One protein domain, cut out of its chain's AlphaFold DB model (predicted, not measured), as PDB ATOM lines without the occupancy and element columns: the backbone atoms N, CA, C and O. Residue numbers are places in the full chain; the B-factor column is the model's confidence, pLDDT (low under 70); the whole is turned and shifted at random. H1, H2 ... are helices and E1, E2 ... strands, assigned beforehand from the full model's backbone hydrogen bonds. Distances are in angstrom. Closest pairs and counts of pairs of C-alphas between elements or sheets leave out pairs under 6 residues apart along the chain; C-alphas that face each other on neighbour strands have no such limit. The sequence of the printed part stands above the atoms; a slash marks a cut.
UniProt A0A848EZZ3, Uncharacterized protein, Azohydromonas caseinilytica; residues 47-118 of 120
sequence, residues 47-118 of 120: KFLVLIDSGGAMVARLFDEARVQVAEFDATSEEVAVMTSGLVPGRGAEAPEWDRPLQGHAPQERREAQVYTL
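AT A GLANCE: This is residues 47 to 118 of the 120 residues of an uncharacterized protein of Azohydromonas caseinilytica (UniProt A0A848EZZ3). A twisted sheet of four strands forms the middle of this rounded domain, with the short helix H1 across one of its faces and, over the opposite face, the unnamed residues 93 to 106 of a long link. That link leaves H1, wraps round the E4 edge of the sheet, where residues 90 to 91 pair with E4, and ends at H2, a short helix that only grazes the sheet near the end of E1. The printed part has 72 residues, with two named helices and four named strands in the order E1, E2, E3, H1, H2, E4; the sheet's order is E3, E2, E1, E4, all antiparallel, and the class is mixed, helices and strands. The whole is compact, with a radius of gyration of the C-alphas of 11.0 A and spans of 28 by 27 by 20 A.

IN THESE COORDINATES: Start in the sheet and find C-alpha 47 at (9.653, -12.003, -24.282); from there E1, residues 47 to 53, runs 20.2 A to C-alpha 53 at (13.049, -6.569, -43.390). Look next at E2, residues 58 to 64, which spans 19.9 A, and at E3, residues 69 to 74, which spans 14.3 A. The remaining strand is E4, residues 114 to 117, 9.9 A long, and it ends at C-alpha 117 at (5.515, -12.763, -28.244). Away from the strands, find H1 at residues 78 to 84, 9.9 A from first to last C-alpha, and H2 at residues 107 to 112, 8.7 A.

HOW THE PARTS SIT: Begin with E1 and E2, inner strands and a hairpin; they are antiparallel at 159 degrees, and you will find N 50 and O 61 within hydrogen-bond range at 2.8 A. On the other side of E1 comes the edge strand E4, antiparallel to it at 169 degrees, with N 51 and O 114 at 2.8 A and N 116 and O 49 at 2.7 A. Beside E2 stands the other edge strand, E3, antiparallel at 156 degrees, with N 62 and O 71 at 2.8 A; E2 and E3 are a hairpin too. E1, E2 and E3 form a meander, each strand the antiparallel neighbour of the one before. The sheet is only just strongly twisted, its C-alphas lying up to 4.3 A off the best plane. Now look at H1, which is on the sheet at a height of 9.2 A. It is only just over E2 and E1, with 3 of its 7 C-alphas falling on each, and it runs only just slantwise to the strands, at 58 degrees to E1 on the local plane. The closest C-alphas of H1 and E4 are those of Thr 84 and Tyr 116, 6.8 A apart; those of H1 and E2 are Val 80 and Ala 60, 7.3 A apart. H2 only grazes the sheet, with its residues 108 to 112; its closest C-alphas with E1 are those of Glu 109 and Asp 53, 6.0 A apart. H1 and H2 are apart, and so are E3 and E4. In both helices each O i to N i+4 pair is within hydrogen-bond range.

THE WHOLE: Measure the size from Glu 78 to Pro 96, whose C-alphas are the two farthest apart at 30.0 A; the first and last printed C-alphas, those of Lys 47 and Leu 118, are 5.0 A apart. The printed part has no cut. The link from H1 to H2 is long, residues 85 to 106, and its C-alphas lie 8 to 16 A from the mean of all C-alphas; the other links between named elements are tight. Read the B-factor column for the model's confidence: the mean pLDDT of the printed part is 83.7, and no printed residue is under 70.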
ATOM      1  N   LYS A  47      11.115 -12.027 -24.190       86.75
ATOM      2  CA  LYS A  47       9.653 -12.003 -24.282       86.75
ATOM      3  C   LYS A  47       9.159 -11.665 -25.672       86.75
ATOM      4  O   LYS A  47       8.051 -12.051 -26.029       86.75
ATOM      5  N   PHE A  48       9.971 -10.985 -26.473       87.56
ATOM      6  CA  PHE A  48       9.568 -10.564 -27.803       87.56
ATOM      7  C   PHE A  48      10.647 -10.887 -28.826       87.56
ATOM      8  O   PHE A  48      11.833 -10.689 -28.580       87.56
ATOM      9  N   LEU A  49      10.232 -11.338 -30.000       88.06
ATOM     10  CA  LEU A  49      11.077 -11.456 -31.175       88.06
ATOM     11  C   LEU A  49      10.480 -10.576 -32.272       88.06
ATOM     12  O   LEU A  49       9.328 -10.757 -32.646       88.06
ATOM     13  N   VAL A  50      11.251  -9.631 -32.792       89.44
ATOM     14  CA  VAL A  50      10.831  -8.753 -33.883       89.44
ATOM     15  C   VAL A  50      11.618  -9.101 -35.131       89.44
ATOM     16  O   VAL A  50      12.837  -8.963 -35.169       89.44
ATOM     17  N   LEU A  51      10.902  -9.535 -36.155       89.12
ATOM     18  CA  LEU A  51      11.414  -9.779 -37.492       89.12
ATOM     19  C   LEU A  51      11.235  -8.517 -38.334       89.12
ATOM     20  O   LEU A  51      10.114  -8.031 -38.467       89.12
ATOM     21  N   ILE A  52      12.320  -7.990 -38.892       89.00
ATOM     22  CA  ILE A  52      12.338  -6.737 -39.657       89.00
ATOM     23  C   ILE A  52      13.020  -7.001 -40.992       89.00
ATOM     24  O   ILE A  52      14.132  -7.527 -41.013       89.00
ATOM     25  N   ASP A  53      12.374  -6.633 -42.095       87.25
ATOM     26  CA  ASP A  53      13.049  -6.569 -43.390       87.25
ATOM     27  C   ASP A  53      13.869  -5.281 -43.447       87.25
ATOM     28  O   ASP A  53      13.304  -4.193 -43.374       87.25
ATOM     29  N   SER A  54      15.194  -5.412 -43.528       79.19
ATOM     30  CA  SER A  54      16.105  -4.277 -43.658       79.19
ATOM     31  C   SER A  54      16.661  -4.201 -45.077       79.19
ATOM     32  O   SER A  54      17.838  -4.465 -45.328       79.19
ATOM     33  N   GLY A  55      15.780  -3.921 -46.040       71.06
ATOM     34  CA  GLY A  55      16.163  -3.677 -47.431       71.06
ATOM     35  C   GLY A  55      16.765  -4.897 -48.136       71.06
ATOM     36  O   GLY A  55      17.696  -4.749 -48.929       71.06
ATOM     37  N   GLY A  56      16.240  -6.094 -47.854       73.56
ATOM     38  CA  GLY A  56      16.645  -7.350 -48.501       73.56
ATOM     39  C   GLY A  56      17.336  -8.369 -47.593       73.56
ATOM     40  O   GLY A  56      17.569  -9.496 -48.028       73.56
ATOM     41  N   ALA A  57      17.628  -8.011 -46.340       78.75
ATOM     42  CA  ALA A  57      17.989  -8.962 -45.293       78.75
ATOM     43  C   ALA A  57      16.918  -8.930 -44.198       78.75
ATOM     44  O   ALA A  57      16.677  -7.881 -43.596       78.75
ATOM     45  N   MET A  58      16.276 -10.070 -43.930       85.69
ATOM     46  CA  MET A  58      15.381 -10.185 -42.781       85.69
ATOM     47  C   MET A  58      16.208 -10.435 -41.521       85.69
ATOM     48  O   MET A  58      16.937 -11.421 -41.416       85.69
ATOM     49  N   VAL A  59      16.059  -9.550 -40.543       87.31
ATOM     50  CA  VAL A  59      16.784  -9.596 -39.274       87.31
ATOM     51  C   VAL A  59      15.803  -9.912 -38.155       87.31
ATOM     52  O   VAL A  59      14.739  -9.297 -38.063       87.31
ATOM     53  N   ALA A  60      16.151 -10.859 -37.291       89.06
ATOM     54  CA  ALA A  60      15.346 -11.260 -36.148       89.06
ATOM     55  C   ALA A  60      15.975 -10.723 -34.861       89.06
ATOM     56  O   ALA A  60      17.005 -11.204 -34.397       89.06
ATOM     57  N   ARG A  61      15.366  -9.706 -34.257       88.69
ATOM     58  CA  ARG A  61      15.844  -9.117 -33.005       88.69
ATOM     59  C   ARG A  61      15.059  -9.627 -31.822       88.69
ATOM     60  O   ARG A  61      13.836  -9.554 -31.790       88.69
ATOM     61  N   LEU A  62      15.784 -10.100 -30.825       87.94
ATOM     62  CA  LEU A  62      15.232 -10.658 -29.611       87.94
ATOM     63  C   LEU A  62      15.262  -9.600 -28.504       87.94
ATOM     64  O   LEU A  62      16.290  -8.958 -28.274       87.94
ATOM     65  N   PHE A  63      14.146  -9.436 -27.803       87.69
ATOM     66  CA  PHE A  63      13.948  -8.438 -26.761       87.69
ATOM     67  C   PHE A  63      13.392  -9.055 -25.472       87.69
ATOM     68  O   PHE A  63      12.573  -9.972 -25.488       87.69
ATOM     69  N   ASP A  64      13.832  -8.507 -24.343       86.38
ATOM     70  CA  ASP A  64      13.323  -8.774 -22.989       86.38
ATOM     71  C   ASP A  64      11.938  -8.127 -22.757       86.38
ATOM     72  O   ASP A  64      11.483  -7.317 -23.562       86.38
ATOM     73  N   GLU A  65      11.293  -8.412 -21.621       84.69
ATOM     74  CA  GLU A  65      10.079  -7.728 -21.145       84.69
ATOM     75  C   GLU A  65      10.226  -6.195 -21.147       84.69
ATOM     76  O   GLU A  65       9.312  -5.470 -21.543       84.69
ATOM     77  N   ALA A  66      11.409  -5.683 -20.788       83.19
ATOM     78  CA  ALA A  66      11.708  -4.253 -20.837       83.19
ATOM     79  C   ALA A  66      11.963  -3.720 -22.264       83.19
ATOM     80  O   ALA A  66      12.369  -2.568 -22.419       83.19
ATOM     81  N   ARG A  67      11.761  -4.543 -23.304       83.69
ATOM     82  CA  ARG A  67      12.045  -4.256 -24.722       83.69
ATOM     83  C   ARG A  67      13.498  -3.847 -24.972       83.69
ATOM     84  O   ARG A  67      13.809  -3.055 -25.857       83.69
ATOM     85  N   VAL A  68      14.402  -4.404 -24.173       83.06
ATOM     86  CA  VAL A  68      15.850  -4.261 -24.344       83.06
ATOM     87  C   VAL A  68      16.323  -5.370 -25.269       83.06
ATOM     88  O   VAL A  68      16.022  -6.534 -25.015       83.06
ATOM     89  N   GLN A  69      17.052  -5.009 -26.328       84.44
ATOM     90  CA  GLN A  69      17.633  -5.986 -27.243       84.44
ATOM     91  C   GLN A  69      18.606  -6.877 -26.467       84.44
ATOM     92  O   GLN A  69      19.593  -6.392 -25.912       84.44
ATOM     93  N   VAL A  70      18.307  -8.170 -26.420       85.00
ATOM     94  CA  VAL A  70      19.145  -9.190 -25.774       85.00
ATOM     95  C   VAL A  70      20.030  -9.886 -26.797       85.00
ATOM     96  O   VAL A  70      21.180 -10.193 -26.497       85.00
ATOM     97  N   ALA A  71      19.512 -10.105 -28.007       84.06
ATOM     98  CA  ALA A  71      20.236 -10.763 -29.086       84.06
ATOM     99  C   ALA A  71      19.691 -10.357 -30.463       84.06
ATOM    100  O   ALA A  71      18.600  -9.799 -30.587       84.06
ATOM    101  N   GLU A  72      20.472 -10.637 -31.498       85.94
ATOM    102  CA  GLU A  72      20.094 -10.503 -32.902       85.94
ATOM    103  C   GLU A  72      20.462 -11.805 -33.612       85.94
ATOM    104  O   GLU A  72      21.540 -12.352 -33.382       85.94
ATOM    105  N   PHE A  73      19.549 -12.298 -34.437       83.81
ATOM    106  CA  PHE A  73      19.677 -13.513 -35.223       83.81
ATOM    107  C   PHE A  73      19.315 -13.219 -36.673       83.81
ATOM    108  O   PHE A  73      18.612 -12.251 -36.982       83.81
ATOM    109  N   ASP A  74      19.764 -14.092 -37.561       84.75
ATOM    110  CA  ASP A  74      19.263 -14.103 -38.923       84.75
ATOM    111  C   ASP A  74      17.838 -14.673 -38.929       84.75
ATOM    112  O   ASP A  74      17.556 -15.688 -38.289       84.75
ATOM    113  N   ALA A  75      16.913 -14.016 -39.627       82.31
ATOM    114  CA  ALA A  75      15.523 -14.463 -39.686       82.31
ATOM    115  C   ALA A  75      15.336 -15.834 -40.338       82.31
ATOM    116  O   ALA A  75      14.320 -16.488 -40.105       82.31
ATOM    117  N   THR A  76      16.288 -16.250 -41.170       80.88
ATOM    118  CA  THR A  76      16.254 -17.526 -41.885       80.88
ATOM    119  C   THR A  76      16.895 -18.663 -41.088       80.88
ATOM    120  O   THR A  76      16.853 -19.812 -41.529       80.88
ATOM    121  N   SER A  77      17.454 -18.377 -39.906       80.25
ATOM    122  CA  SER A  77      18.019 -19.395 -39.021       80.25
ATOM    123  C   SER A  77      16.956 -20.357 -38.490       80.25
ATOM    124  O   SER A  77      15.839 -19.967 -38.139       80.25
ATOM    125  N   GLU A  78      17.345 -21.625 -38.345       83.12
ATOM    126  CA  GLU A  78      16.486 -22.674 -37.788       83.12
ATOM    127  C   GLU A  78      16.031 -22.336 -36.359       83.12
ATOM    128  O   GLU A  78      14.870 -22.556 -36.019       83.12
ATOM    129  N   GLU A  79      16.886 -21.702 -35.548       80.69
ATOM    130  CA  GLU A  79      16.503 -21.227 -34.212       80.69
ATOM    131  C   GLU A  79      15.297 -20.274 -34.234       80.69
ATOM    132  O   GLU A  79      14.388 -20.417 -33.418       80.69
ATOM    133  N   VAL A  80      15.244 -19.338 -35.186       82.38
ATOM    134  CA  VAL A  80      14.122 -18.395 -35.331       82.38
ATOM    135  C   VAL A  80      12.861 -19.120 -35.790       82.38
ATOM    136  O   VAL A  80      11.776 -18.858 -35.266       82.38
ATOM    137  N   ALA A  81      12.994 -20.069 -36.719       82.75
ATOM    138  CA  ALA A  81      11.876 -20.895 -37.164       82.75
ATOM    139  C   ALA A  81      11.282 -21.715 -36.006       82.75
ATOM    140  O   ALA A  81      10.064 -21.789 -35.876       82.75
ATOM    141  N   VAL A  82      12.121 -22.266 -35.123       82.38
ATOM    142  CA  VAL A  82      11.674 -22.989 -33.922       82.38
ATOM    143  C   VAL A  82      11.012 -22.044 -32.918       82.38
ATOM    144  O   VAL A  82       9.936 -22.364 -32.419       82.38
ATOM    145  N   MET A  83      11.598 -20.871 -32.651       81.88
ATOM    146  CA  MET A  83      11.045 -19.896 -31.697       81.88
ATOM    147  C   MET A  83       9.703 -19.311 -32.141       81.88
ATOM    148  O   MET A  83       8.862 -19.014 -31.302       81.88
ATOM    149  N   THR A  84       9.499 -19.135 -33.446       83.00
ATOM    150  CA  THR A  84       8.256 -18.594 -34.023       83.00
ATOM    151  C   THR A  84       7.238 -19.673 -34.385       83.00
ATOM    152  O   THR A  84       6.101 -19.354 -34.740       83.00
ATOM    153  N   SER A  85       7.615 -20.950 -34.284       79.69
ATOM    154  CA  SER A  85       6.761 -22.074 -34.652       79.69
ATOM    155  C   SER A  85       5.500 -22.107 -33.793       79.69
ATOM    156  O   SER A  85       5.557 -22.206 -32.569       79.69
ATOM    157  N   GLY A  86       4.339 -22.014 -34.441       79.38
ATOM    158  CA  GLY A  86       3.043 -22.001 -33.758       79.38
ATOM    159  C   GLY A  86       2.676 -20.670 -33.093       79.38
ATOM    160  O   GLY A  86       1.584 -20.567 -32.535       79.38
ATOM    161  N   LEU A  87       3.527 -19.645 -33.186       83.12
ATOM    162  CA  LEU A  87       3.214 -18.293 -32.732       83.12
ATOM    163  C   LEU A  87       2.630 -17.463 -33.876       83.12
ATOM    164  O   LEU A  87       3.092 -17.515 -35.016       83.12
ATOM    165  N   VAL A  88       1.618 -16.657 -33.560       80.75
ATOM    166  CA  VAL A  88       1.037 -15.708 -34.514       80.75
ATOM    167  C   VAL A  88       1.749 -14.367 -34.344       80.75
ATOM    168  O   VAL A  88       1.667 -13.784 -33.260       80.75
ATOM    169  N   PRO A  89       2.436 -13.851 -35.377       85.38
ATOM    170  CA  PRO A  89       3.032 -12.531 -35.288       85.38
ATOM    171  C   PRO A  89       1.955 -11.453 -35.214       85.38
ATOM    172  O   PRO A  89       1.034 -11.408 -36.034       85.38
ATOM    173  N   GLY A  90       2.121 -10.523 -34.280       83.69
ATOM    174  CA  GLY A  90       1.529  -9.200 -34.396       83.69
ATOM    175  C   GLY A  90       2.204  -8.455 -35.543       83.69
ATOM    176  O   GLY A  90       3.430  -8.414 -35.630       83.69
ATOM    177  N   ARG A  91       1.421  -7.878 -36.453       81.56
ATOM    178  CA  ARG A  91       1.966  -7.036 -37.521       81.56
ATOM    179  C   ARG A  91       2.193  -5.623 -36.992       81.56
ATOM    180  O   ARG A  91       1.278  -5.034 -36.424       81.56
ATOM    181  N   GLY A  92       3.364  -5.077 -37.283       76.88
ATOM    182  CA  GLY A  92       3.710  -3.692 -37.018       76.88
ATOM    183  C   GLY A  92       4.292  -3.488 -35.623       76.88
ATOM    184  O   GLY A  92       3.653  -3.729 -34.603       76.88
ATOM    185  N   ALA A  93       5.504  -2.951 -35.591       82.25
ATOM    186  CA  ALA A  93       6.161  -2.400 -34.414       82.25
ATOM    187  C   ALA A  93       6.032  -0.861 -34.411       82.25
ATOM    188  O   ALA A  93       7.008  -0.133 -34.241       82.25
ATOM    189  N   GLU A  94       4.818  -0.352 -34.667       79.88
ATOM    190  CA  GLU A  94       4.519   1.091 -34.727       79.88
ATOM    191  C   GLU A  94       4.245   1.712 -33.352       79.88
ATOM    192  O   GLU A  94       4.215   2.936 -33.212       79.88
ATOM    193  N   ALA A  95       4.017   0.883 -32.331       82.88
ATOM    194  CA  ALA A  95       3.771   1.378 -30.987       82.88
ATOM    195  C   ALA A  95       5.000   2.155 -30.464       82.88
ATOM    196  O   ALA A  95       6.139   1.774 -30.743       82.88
ATOM    197  N   PRO A  96       4.803   3.225 -29.669       80.56
ATOM    198  CA  PRO A  96       5.890   4.094 -29.200       80.56
ATOM    199  C   PRO A  96       6.938   3.356 -28.354       80.56
ATOM    200  O   PRO A  96       8.083   3.785 -28.251       80.56
ATOM    201  N   GLU A  97       6.565   2.216 -27.777       82.62
ATOM    202  CA  GLU A  97       7.461   1.296 -27.077       82.62
ATOM    203  C   GLU A  97       8.579   0.717 -27.968       82.62
ATOM    204  O   GLU A  97       9.648   0.379 -27.461       82.62
ATOM    205  N   TRP A  98       8.351   0.644 -29.283       84.38
ATOM    206  CA  TRP A  98       9.296   0.133 -30.272       84.38
ATOM    207  C   TRP A  98      10.172   1.223 -30.891       84.38
ATOM    208  O   TRP A  98      11.170   0.915 -31.539       84.38
ATOM    209  N   ASP A  99       9.862   2.499 -30.659       82.06
ATOM    210  CA  ASP A  99      10.539   3.611 -31.328       82.06
ATOM    211  C   ASP A  99      12.035   3.690 -30.988       82.06
ATOM    212  O   ASP A  99      12.883   3.838 -31.871       82.06
ATOM    213  N   ARG A 100      12.344   3.511 -29.701       82.06
ATOM    214  CA  ARG A 100      13.700   3.517 -29.149       82.06
ATOM    215  C   ARG A 100      14.497   2.242 -29.471       82.06
ATOM    216  O   ARG A 100      15.623   2.380 -29.942       82.06
ATOM    217  N   PRO A 101      13.977   1.016 -29.261       81.31
ATOM    218  CA  PRO A 101      14.707  -0.203 -29.622       81.31
ATOM    219  C   PRO A 101      14.870  -0.402 -31.135       81.31
ATOM    220  O   PRO A 101      15.836  -1.029 -31.565       81.31
ATOM    221  N   LEU A 102      13.963   0.143 -31.954       82.50
ATOM    222  CA  LEU A 102      14.056   0.094 -33.418       82.50
ATOM    223  C   LEU A 102      14.610   1.388 -34.019       82.50
ATOM    224  O   LEU A 102      14.437   1.644 -35.214       82.50
ATOM    225  N   GLN A 103      15.251   2.239 -33.217       81.31
ATOM    226  CA  GLN A 103      15.874   3.466 -33.703       81.31
ATOM    227  C   GLN A 103      16.923   3.123 -34.775       81.31
ATOM    228  O   GLN A 103      17.827   2.329 -34.535       81.31
ATOM    229  N   GLY A 104      16.774   3.702 -35.969       79.81
ATOM    230  CA  GLY A 104      17.601   3.388 -37.142       79.81
ATOM    231  C   GLY A 104      16.873   2.610 -38.242       79.81
ATOM    232  O   GLY A 104      17.321   2.660 -39.379       79.81
ATOM    233  N   HIS A 105      15.731   1.988 -37.933       82.56
ATOM    234  CA  HIS A 105      14.823   1.419 -38.935       82.56
ATOM    235  C   HIS A 105      13.816   2.467 -39.407       82.56
ATOM    236  O   HIS A 105      13.265   3.227 -38.603       82.56
ATOM    237  N   ALA A 106      13.560   2.494 -40.707       83.88
ATOM    238  CA  ALA A 106      12.559   3.313 -41.353       83.88
ATOM    239  C   ALA A 106      11.149   2.963 -40.842       83.88
ATOM    240  O   ALA A 106      10.850   1.816 -40.502       83.88
ATOM    241  N   PRO A 107      10.224   3.937 -40.826       82.06
ATOM    242  CA  PRO A 107       8.850   3.701 -40.385       82.06
ATOM    243  C   PRO A 107       8.127   2.644 -41.232       82.06
ATOM    244  O   PRO A 107       7.253   1.949 -40.720       82.06
ATOM    245  N   GLN A 108       8.507   2.495 -42.503       84.31
ATOM    246  CA  GLN A 108       7.996   1.445 -43.383       84.31
ATOM    247  C   GLN A 108       8.447   0.050 -42.914       84.31
ATOM    248  O   GLN A 108       7.612  -0.829 -42.732       84.31
ATOM    249  N   GLU A 109       9.732  -0.121 -42.596       85.81
ATOM    250  CA  GLU A 109      10.286  -1.382 -42.082       85.81
ATOM    251  C   GLU A 109       9.626  -1.768 -40.749       85.81
ATOM    252  O   GLU A 109       9.275  -2.923 -40.525       85.81
ATOM    253  N   ARG A 110       9.353  -0.787 -39.878       85.00
ATOM    254  CA  ARG A 110       8.634  -1.012 -38.611       85.00
ATOM    255  C   ARG A 110       7.171  -1.401 -38.810       85.00
ATOM    256  O   ARG A 110       6.649  -2.185 -38.024       85.00
ATOM    257  N   ARG A 111       6.499  -0.871 -39.833       85.06
ATOM    258  CA  ARG A 111       5.119  -1.248 -40.199       85.06
ATOM    259  C   ARG A 111       5.025  -2.678 -40.702       85.06
ATOM    260  O   ARG A 111       4.060  -3.377 -40.405       85.06
ATOM    261  N   GLU A 112       6.024  -3.086 -41.470       85.38
ATOM    262  CA  GLU A 112       6.104  -4.423 -42.056       85.38
ATOM    263  C   GLU A 112       6.742  -5.441 -41.103       85.38
ATOM    264  O   GLU A 112       6.639  -6.647 -41.335       85.38
ATOM    265  N   ALA A 113       7.322  -4.973 -39.993       88.88
ATOM    266  CA  ALA A 113       7.892  -5.820 -38.962       88.88
ATOM    267  C   ALA A 113       6.852  -6.768 -38.351       88.88
ATOM    268  O   ALA A 113       5.689  -6.417 -38.123       88.88
ATOM    269  N   GLN A 114       7.300  -7.977 -38.038       90.19
ATOM    270  CA  GLN A 114       6.500  -9.017 -37.406       90.19
ATOM    271  C   GLN A 114       6.976  -9.197 -35.967       90.19
ATOM    272  O   GLN A 114       8.119  -9.574 -35.725       90.19
ATOM    273  N   VAL A 115       6.099  -8.913 -35.011       90.06
ATOM    274  CA  VAL A 115       6.373  -8.994 -33.576       90.06
ATOM    275  C   VAL A 115       5.774 -10.285 -33.032       90.06
ATOM    276  O   VAL A 115       4.559 -10.437 -32.937       90.06
ATOM    277  N   TYR A 116       6.623 -11.220 -32.643       88.44
ATOM    278  CA  TYR A 116       6.253 -12.459 -31.976       88.44
ATOM    279  C   TYR A 116       6.415 -12.279 -30.471       88.44
ATOM    280  O   TYR A 116       7.440 -11.786 -30.006       88.44
ATOM    281  N   THR A 117       5.409 -12.691 -29.706       86.94
ATOM    282  CA  THR A 117       5.515 -12.763 -28.244       86.94
ATOM    283  C   THR A 117       5.878 -14.191 -27.878       86.94
ATOM    284  O   THR A 117       5.112 -15.107 -28.170       86.94
ATOM    285  N   LEU A 118       7.057 -14.383 -27.293       82.94
ATOM    286  CA  LEU A 118       7.543 -15.692 -26.883       82.94
ATOM    287  C   LEU A 118       6.995 -16.012 -25.487       82.94
ATOM    288  O   LEU A 118       7.251 -15.280 -24.526       82.94
TER     289      LEU A 118